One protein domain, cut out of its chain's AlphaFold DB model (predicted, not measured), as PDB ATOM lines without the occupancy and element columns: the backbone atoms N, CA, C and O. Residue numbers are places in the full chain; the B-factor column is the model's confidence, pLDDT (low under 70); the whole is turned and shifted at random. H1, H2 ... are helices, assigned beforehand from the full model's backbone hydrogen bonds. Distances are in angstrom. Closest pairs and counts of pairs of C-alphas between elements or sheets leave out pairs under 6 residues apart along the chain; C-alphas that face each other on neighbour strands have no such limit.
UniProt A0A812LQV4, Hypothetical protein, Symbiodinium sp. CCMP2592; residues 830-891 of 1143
ATOM      1  N   ALA A 830     201.161 -13.276  18.473       72.69
ATOM      2  CA  ALA A 830     202.077 -13.596  17.376       72.69
ATOM      3  C   ALA A 830     203.268 -12.623  17.387       72.69
ATOM      4  O   ALA A 830     204.407 -13.067  17.500       72.69
ATOM      5  N   ALA A 831     202.975 -11.318  17.454       73.56
ATOM      6  CA  ALA A 831     203.952 -10.223  17.503       73.56
ATOM      7  C   ALA A 831     204.872 -10.201  18.746       73.56
ATOM      8  O   ALA A 831     205.793  -9.394  18.829       73.56
ATOM      9  N   LEU A 832     204.597 -11.042  19.748       73.44
ATOM     10  CA  LEU A 832     205.472 -11.244  20.906       73.44
ATOM     11  C   LEU A 832     206.280 -12.546  20.797       73.44
ATOM     12  O   LEU A 832     207.441 -12.559  21.191       73.44
ATOM     13  N   ARG A 833     205.727 -13.609  20.194       81.69
ATOM     14  CA  ARG A 833     206.446 -14.875  19.944       81.69
ATOM     15  C   ARG A 833     207.616 -14.722  18.974       81.69
ATOM     16  O   ARG A 833     208.633 -15.380  19.150       81.69
ATOM     17  N   SER A 834     207.508 -13.831  17.991       80.81
ATOM     18  CA  SER A 834     208.629 -13.470  17.110       80.81
ATOM     19  C   SER A 834     209.823 -12.877  17.876       80.81
ATOM     20  O   SER A 834     210.965 -13.041  17.452       80.81
ATOM     21  N   LEU A 835     209.579 -12.258  19.038       84.75
ATOM     22  CA  LEU A 835     210.608 -11.705  19.925       84.75
ATOM     23  C   LEU A 835     211.112 -12.714  20.975       84.75
ATOM     24  O   LEU A 835     212.233 -12.559  21.451       84.75
ATOM     25  N   GLU A 836     210.337 -13.751  21.321       87.50
ATOM     26  CA  GLU A 836     210.714 -14.791  22.306       87.50
ATOM     27  C   GLU A 836     211.926 -15.640  21.871       87.50
ATOM     28  O   GLU A 836     212.568 -16.271  22.710       87.50
ATOM     29  N   HIS A 837     212.263 -15.642  20.578       88.44
ATOM     30  CA  HIS A 837     213.424 -16.348  20.020       88.44
ATOM     31  C   HIS A 837     214.693 -15.487  19.897       88.44
ATOM     32  O   HIS A 837     215.731 -16.003  19.480       88.44
ATOM     33  N   LEU A 838     214.632 -14.194  20.232       89.25
ATOM     34  CA  LEU A 838     215.795 -13.308  20.198       89.25
ATOM     35  C   LEU A 838     216.540 -13.334  21.537       89.25
ATOM     36  O   LEU A 838     215.946 -13.192  22.606       89.25
ATOM     37  N   ASP A 839     217.863 -13.449  21.470       92.25
ATOM     38  CA  ASP A 839     218.736 -13.208  22.616       92.25
ATOM     39  C   ASP A 839     218.743 -11.701  22.987       92.25
ATOM     40  O   ASP A 839     218.255 -10.867  22.215       92.25
ATOM     41  N   PRO A 840     219.310 -11.293  24.138       91.25
ATOM     42  CA  PRO A 840     219.344  -9.884  24.532       91.25
ATOM     43  C   PRO A 840     220.017  -8.949  23.511       91.25
ATOM     44  O   PRO A 840     219.589  -7.801  23.374       91.25
ATOM     45  N   VAL A 841     221.032  -9.411  22.771       91.44
ATOM     46  CA  VAL A 841     221.716  -8.623  21.732       91.44
ATOM     47  C   VAL A 841     220.858  -8.546  20.470       91.44
ATOM     48  O   VAL A 841     220.649  -7.450  19.943       91.44
ATOM     49  N   GLY A 842     220.286  -9.666  20.019       93.44
ATOM     50  CA  GLY A 842     219.333  -9.723  18.913       93.44
ATOM     51  C   GLY A 842     218.100  -8.849  19.149       93.44
ATOM     52  O   GLY A 842     217.721  -8.077  18.267       93.44
ATOM     53  N   TYR A 843     217.531  -8.875  20.358       92.62
ATOM     54  CA  TYR A 843     216.418  -8.013  20.760       92.62
ATOM     55  C   TYR A 843     216.804  -6.531  20.693       92.62
ATOM     56  O   TYR A 843     216.089  -5.737  20.082       92.62
ATOM     57  N   MET A 844     217.954  -6.143  21.256       92.88
ATOM     58  CA  MET A 844     218.422  -4.753  21.205       92.88
ATOM     59  C   MET A 844     218.735  -4.297  19.770       92.88
ATOM     60  O   MET A 844     218.381  -3.178  19.404       92.88
ATOM     61  N   SER A 845     219.302  -5.167  18.925       95.56
ATOM     62  CA  SER A 845     219.501  -4.902  17.491       95.56
ATOM     63  C   SER A 845     218.172  -4.730  16.747       95.56
ATOM     64  O   SER A 845     218.050  -3.845  15.901       95.56
ATOM     65  N   HIS A 846     217.157  -5.537  17.074       94.19
ATOM     66  CA  HIS A 846     215.814  -5.400  16.511       94.19
ATOM     67  C   HIS A 846     215.167  -4.077  16.936       94.19
ATOM     68  O   HIS A 846     214.668  -3.334  16.096       94.19
ATOM     69  N   MET A 847     215.235  -3.727  18.224       94.94
ATOM     70  CA  MET A 847     214.690  -2.466  18.732       94.94
ATOM     71  C   MET A 847     215.401  -1.238  18.148       94.94
ATOM     72  O   MET A 847     214.727  -0.252  17.868       94.94
ATOM     73  N   ALA A 848     216.717  -1.301  17.911       94.94
ATOM     74  CA  ALA A 848     217.455  -0.246  17.214       94.94
ATOM     75  C   ALA A 848     216.974  -0.081  15.761       94.94
ATOM     76  O   ALA A 848     216.621   1.021  15.358       94.94
ATOM     77  N   LYS A 849     216.825  -1.183  15.011       96.62
ATOM     78  CA  LYS A 849     216.279  -1.161  13.639       96.62
ATOM     79  C   LYS A 849     214.848  -0.614  13.573       96.62
ATOM     80  O   LYS A 849     214.494   0.021  12.583       96.62
ATOM     81  N   LEU A 850     214.026  -0.847  14.601       95.56
ATOM     82  CA  LEU A 850     212.698  -0.232  14.718       95.56
ATOM     83  C   LEU A 850     212.782   1.271  15.036       95.56
ATOM     84  O   LEU A 850     211.994   2.044  14.499       95.56
ATOM     85  N   GLU A 851     213.736   1.701  15.867       96.50
ATOM     86  CA  GLU A 851     213.979   3.122  16.150       96.50
ATOM     87  C   GLU A 851     214.437   3.875  14.891       96.50
ATOM     88  O   GLU A 851     213.851   4.900  14.551       96.50
ATOM     89  N   ASP A 852     215.400   3.333  14.141       96.38
ATOM     90  CA  ASP A 852     215.890   3.934  12.893       96.38
ATOM     91  C   ASP A 852     214.781   4.034  11.829       96.38
ATOM     92  O   ASP A 852     214.722   4.998  11.065       96.38
ATOM     93  N   ARG A 853     213.881   3.040  11.777       97.00
ATOM     94  CA  ARG A 853     212.827   2.948  10.754       97.00
ATOM     95  C   ARG A 853     211.551   3.727  11.105       97.00
ATOM     96  O   ARG A 853     210.867   4.181  10.191       97.00
ATOM     97  N   PHE A 854     211.226   3.904  12.391       97.62
ATOM     98  CA  PHE A 854     209.961   4.514  12.845       97.62
ATOM     99  C   PHE A 854     210.114   5.677  13.844       97.62
ATOM    100  O   PHE A 854     209.119   6.321  14.190       97.62
ATOM    101  N   GLY A 855     211.335   6.010  14.277       95.31
ATOM    102  CA  GLY A 855     211.635   7.111  15.204       95.31
ATOM    103  C   GLY A 855     211.109   8.472  14.734       95.31
ATOM    104  O   GLY A 855     210.583   9.253  15.530       95.31
ATOM    105  N   GLY A 856     211.186   8.721  13.422       96.69
ATOM    106  CA  GLY A 856     210.663   9.929  12.775       96.69
ATOM    107  C   GLY A 856     209.145   9.946  12.547       96.69
ATOM    108  O   GLY A 856     208.588  11.016  12.296       96.69
ATOM    109  N   ASP A 857     208.444   8.809  12.647       96.50
ATOM    110  CA  ASP A 857     207.001   8.754  12.384       96.50
ATOM    111  C   ASP A 857     206.192   9.230  13.600       96.50
ATOM    112  O   ASP A 857     205.699   8.468  14.438       96.50
ATOM    113  N   THR A 858     206.033  10.550  13.671       93.75
ATOM    114  CA  THR A 858     205.214  11.209  14.689       93.75
ATOM    115  C   THR A 858     203.740  10.799  14.632       93.75
ATOM    116  O   THR A 858     203.088  10.797  15.678       93.75
ATOM    117  N   ALA A 859     203.194  10.406  13.474       93.69
ATOM    118  CA  ALA A 859     201.795   9.996  13.344       93.69
ATOM    119  C   ALA A 859     201.560   8.604  13.947       93.69
ATOM    120  O   ALA A 859     200.564   8.396  14.643       93.69
ATOM    121  N   LEU A 860     202.496   7.674  13.755       94.38
ATOM    122  CA  LEU A 860     202.500   6.360  14.393       94.38
ATOM    123  C   LEU A 860     202.772   6.487  15.902       94.38
ATOM    124  O   LEU A 860     202.013   5.972  16.724       94.38
ATOM    125  N   ARG A 861     203.790   7.271  16.291       91.50
ATOM    126  CA  ARG A 861     204.187   7.504  17.695       91.50
ATOM    127  C   ARG A 861     203.116   8.212  18.544       91.50
ATOM    128  O   ARG A 861     203.080   8.039  19.767       91.50
ATOM    129  N   THR A 862     202.237   8.991  17.907       89.44
ATOM    130  CA  THR A 862     201.050   9.616  18.531       89.44
ATOM    131  C   THR A 862     199.747   8.844  18.291       89.44
ATOM    132  O   THR A 862     198.694   9.299  18.729       89.44
ATOM    133  N   ARG A 863     199.795   7.671  17.635       90.56
ATOM    134  CA  ARG A 863     198.632   6.838  17.262       90.56
ATOM    135  C   ARG A 863     197.584   7.550  16.384       90.56
ATOM    136  O   ARG A 863     196.448   7.092  16.290       90.56
ATOM    137  N   LYS A 864     197.966   8.637  15.702       92.38
ATOM    138  CA  LYS A 864     197.148   9.328  14.685       92.38
ATOM    139  C   LYS A 864     196.959   8.481  13.424       92.38
ATOM    140  O   LYS A 864     195.936   8.616  12.761       92.38
ATOM    141  N   ARG A 865     197.900   7.575  13.126       95.56
ATOM    142  CA  ARG A 865     197.671   6.428  12.234       95.56
ATOM    143  C   ARG A 865     197.726   5.117  13.016       95.56
ATOM    144  O   ARG A 865     198.437   5.018  14.016       95.56
ATOM    145  N   LYS A 866     196.980   4.111  12.550       92.94
ATOM    146  CA  LYS A 866     197.110   2.731  13.038       92.94
ATOM    147  C   LYS A 866     198.444   2.140  12.564       92.94
ATOM    148  O   LYS A 866     198.930   2.511  11.495       92.94
ATOM    149  N   ALA A 867     198.988   1.212  13.347       94.94
ATOM    150  CA  ALA A 867     200.048   0.323  12.885       94.94
ATOM    151  C   ALA A 867     199.482  -0.619  11.809       94.94
ATOM    152  O   ALA A 867     198.403  -1.181  12.008       94.94
ATOM    153  N   THR A 868     200.188  -0.777  10.691       95.69
ATOM    154  CA  THR A 868     199.808  -1.665   9.574       95.69
ATOM    155  C   THR A 868     200.728  -2.877   9.425       95.69
ATOM    156  O   THR A 868     200.480  -3.735   8.581       95.69
ATOM    157  N   THR A 869     201.782  -2.968  10.242       94.94
ATOM    158  CA  THR A 869     202.726  -4.093  10.266       94.94
ATOM    159  C   THR A 869     203.039  -4.528  11.697       94.94
ATOM    160  O   THR A 869     202.828  -3.780  12.655       94.94
ATOM    161  N   GLU A 870     203.577  -5.740  11.838       93.19
ATOM    162  CA  GLU A 870     204.049  -6.291  13.113       93.19
ATOM    163  C   GLU A 870     205.144  -5.413  13.748       93.19
ATOM    164  O   GLU A 870     205.040  -5.042  14.917       93.19
ATOM    165  N   ASP A 871     206.119  -4.980  12.944       95.12
ATOM    166  CA  ASP A 871     207.184  -4.044  13.329       95.12
ATOM    167  C   ASP A 871     206.630  -2.726  13.904       95.12
ATOM    168  O   ASP A 871     207.049  -2.272  14.973       95.12
ATOM    169  N   GLU A 872     205.645  -2.123  13.229       96.19
ATOM    170  CA  GLU A 872     204.982  -0.904  13.705       96.19
ATOM    171  C   GLU A 872     204.212  -1.132  15.010       96.19
ATOM    172  O   GLU A 872     204.212  -0.267  15.891       96.19
ATOM    173  N   TYR A 873     203.566  -2.291  15.162       94.44
ATOM    174  CA  TYR A 873     202.850  -2.649  16.384       94.44
ATOM    175  C   TYR A 873     203.815  -2.801  17.568       94.44
ATOM    176  O   TYR A 873     203.589  -2.208  18.627       94.44
ATOM    177  N   ILE A 874     204.919  -3.529  17.379       94.31
ATOM    178  CA  ILE A 874     205.973  -3.722  18.384       94.31
ATOM    179  C   ILE A 874     206.566  -2.369  18.802       94.31
ATOM    180  O   ILE A 874     206.681  -2.090  19.999       94.31
ATOM    181  N   TYR A 875     206.867  -1.488  17.843       95.62
ATOM    182  CA  TYR A 875     207.361  -0.136  18.115       95.62
ATOM    183  C   TYR A 875     206.353   0.711  18.918       95.62
ATOM    184  O   TYR A 875     206.717   1.295  19.942       95.62
ATOM    185  N   VAL A 876     205.067   0.720  18.539       94.31
ATOM    186  CA  VAL A 876     204.010   1.458  19.265       94.31
ATOM    187  C   VAL A 876     203.789   0.923  20.685       94.31
ATOM    188  O   VAL A 876     203.472   1.709  21.587       94.31
ATOM    189  N   GLN A 877     203.965  -0.381  20.922       92.81
ATOM    190  CA  GLN A 877     203.901  -0.947  22.272       92.81
ATOM    191  C   GLN A 877     205.158  -0.639  23.094       92.81
ATOM    192  O   GLN A 877     205.031  -0.285  24.267       92.81
ATOM    193  N   ARG A 878     206.357  -0.674  22.495       92.31
ATOM    194  CA  ARG A 878     207.601  -0.240  23.155       92.31
ATOM    195  C   ARG A 878     207.524   1.225  23.579       92.31
ATOM    196  O   ARG A 878     207.844   1.531  24.722       92.31
ATOM    197  N   GLU A 879     207.014   2.115  22.731       91.69
ATOM    198  CA  GLU A 879     206.836   3.527  23.094       91.69
ATOM    199  C   GLU A 879     205.758   3.757  24.164       91.69
ATOM    200  O   GLU A 879     205.917   4.625  25.024       91.69
ATOM    201  N   ALA A 880     204.683   2.967  24.176       85.94
ATOM    202  CA  ALA A 880     203.710   3.001  25.269       85.94
ATOM    203  C   ALA A 880     204.325   2.517  26.597       85.94
ATOM    204  O   ALA A 880     204.110   3.137  27.639       85.94
ATOM    205  N   LEU A 881     205.141   1.458  26.555       84.00
ATOM    206  CA  LEU A 881     205.858   0.931  27.715       84.00
ATOM    207  C   LEU A 881     206.929   1.910  28.221       84.00
ATOM    208  O   LEU A 881     207.068   2.074  29.429       84.00
ATOM    209  N   ASN A 882     207.646   2.599  27.327       85.81
ATOM    210  CA  ASN A 882     208.607   3.652  27.674       85.81
ATOM    211  C   ASN A 882     207.921   4.820  28.394       85.81
ATOM    212  O   ASN A 882     208.389   5.249  29.446       85.81
ATOM    213  N   LYS A 883     206.786   5.301  27.865       84.38
ATOM    214  CA  LYS A 883     205.981   6.362  28.495       84.38
ATOM    215  C   LYS A 883     205.466   5.936  29.873       84.38
ATOM    216  O   LYS A 883     205.551   6.720  30.813       84.38
ATOM    217  N   LEU A 884     205.011   4.689  30.018       77.88
ATOM    218  CA  LEU A 884     204.561   4.146  31.303       77.88
ATOM    219  C   LEU A 884     205.715   3.964  32.307       77.88
ATOM    220  O   LEU A 884     205.553   4.304  33.472       77.88
ATOM    221  N   ARG A 885     206.892   3.496  31.867       82.12
ATOM    222  CA  ARG A 885     208.107   3.432  32.700       82.12
ATOM    223  C   ARG A 885     208.518   4.821  33.180       82.12
ATOM    224  O   ARG A 885     208.673   5.006  34.380       82.12
ATOM    225  N   LYS A 886     208.595   5.796  32.269       86.31
ATOM    226  CA  LYS A 886     208.906   7.188  32.607       86.31
ATOM    227  C   LYS A 886     207.915   7.750  33.631       86.31
ATOM    228  O   LYS A 886     208.357   8.277  34.642       86.31
ATOM    229  N   ALA A 887     206.608   7.575  33.424       76.06
ATOM    230  CA  ALA A 887     205.593   8.028  34.374       76.06
ATOM    231  C   ALA A 887     205.733   7.352  35.753       76.06
ATOM    232  O   ALA A 887     205.585   8.013  36.775       76.06
ATOM    233  N   VAL A 888     206.073   6.058  35.797       76.50
ATOM    234  CA  VAL A 888     206.355   5.321  37.043       76.50
ATOM    235  C   VAL A 888     207.644   5.802  37.723       76.50
ATOM    236  O   VAL A 888     207.717   5.802  38.950       76.50
ATOM    237  N   ASP A 889     208.662   6.219  36.973       77.19
ATOM    238  CA  ASP A 889     209.905   6.762  37.531       77.19
ATOM    239  C   ASP A 889     209.739   8.218  38.012       77.19
ATOM    240  O   ASP A 889     210.216   8.556  39.094       77.19
ATOM    241  N   GLU A 890     208.955   9.039  37.308       80.00
ATOM    242  CA  GLU A 890     208.500  10.358  37.778       80.00
ATOM    243  C   GLU A 890     207.603  10.225  39.030       80.00
ATOM    244  O   GLU A 890     207.747  10.990  39.984       80.00
ATOM    245  N   GLU A 891     206.742   9.201  39.099       72.88
ATOM    246  CA  GLU A 891     205.953   8.874  40.296       72.88
ATOM    247  C   GLU A 891     206.846   8.424  41.468       72.88
ATOM    248  O   GLU A 891     206.596   8.809  42.612       72.88
TER     249      GLU A 891
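What this domain is: This is residues 830 to 891 of the 1143 residues of the protein "Hypothetical protein" of Symbiodinium sp. CCMP2592 (UniProt A0A812LQV4). Two helices, H2 and H4, form a wide V: the last part of H2 meets the first part of H4, and the short H1 and H3 also pack on that first part of H4. The rest of H4, residues 881 to 891, sticks out free as an arm. The printed part has 62 residues with four named helices, H1, H2, H3 and H4 in chain order, and no named strand; the class is all helix. It is only just compact, close to loose, with a radius of gyration of the C-alphas of 12.3 A and spans of 31 by 29 by 21 A.

Where its parts are: Find C-alpha 830 at (202.077, -13.596, 17.376); there H1 begins, residues 830 to 836. Next comes H2, residues 840 to 854, 20.8 A long from C-alpha 840 at (219.344, -9.884, 24.532). H3 is residues 858 to 861. H4, residues 870 to 891, runs 31.2 A to C-alpha 891 at (205.953, 8.874, 40.296).

How they stand to each other: Start at the hub, H4, which touches the three other helices. Its residues 871 to 875 touch H2, about perpendicular at 79 degrees; the closest C-alphas, of Leu 850 and Tyr 875, are 6.3 A apart. Its residues 870 to 874 touch H1 at a steep tilt of 69 degrees, only just short of about perpendicular, with the closest C-alphas, of Ala 831 and Glu 870, 5.9 A apart. Its residues 872 to 879 touch H3, closest at the C-alphas of Arg 861 and Val 876, 6.2 A. H1 and H3 are apart. Every O i to N i+4 pair is within hydrogen-bond range in H2 and H4, and 2 of 3 in H1; H3 is too short for such a pair.

The domain as a whole: Look to His 837 and Glu 891 for the two C-alphas farthest apart, 33.2 A. The printed part has no cut and no long link. The mean pLDDT of the printed part is 89.7, and no printed residue is under 70.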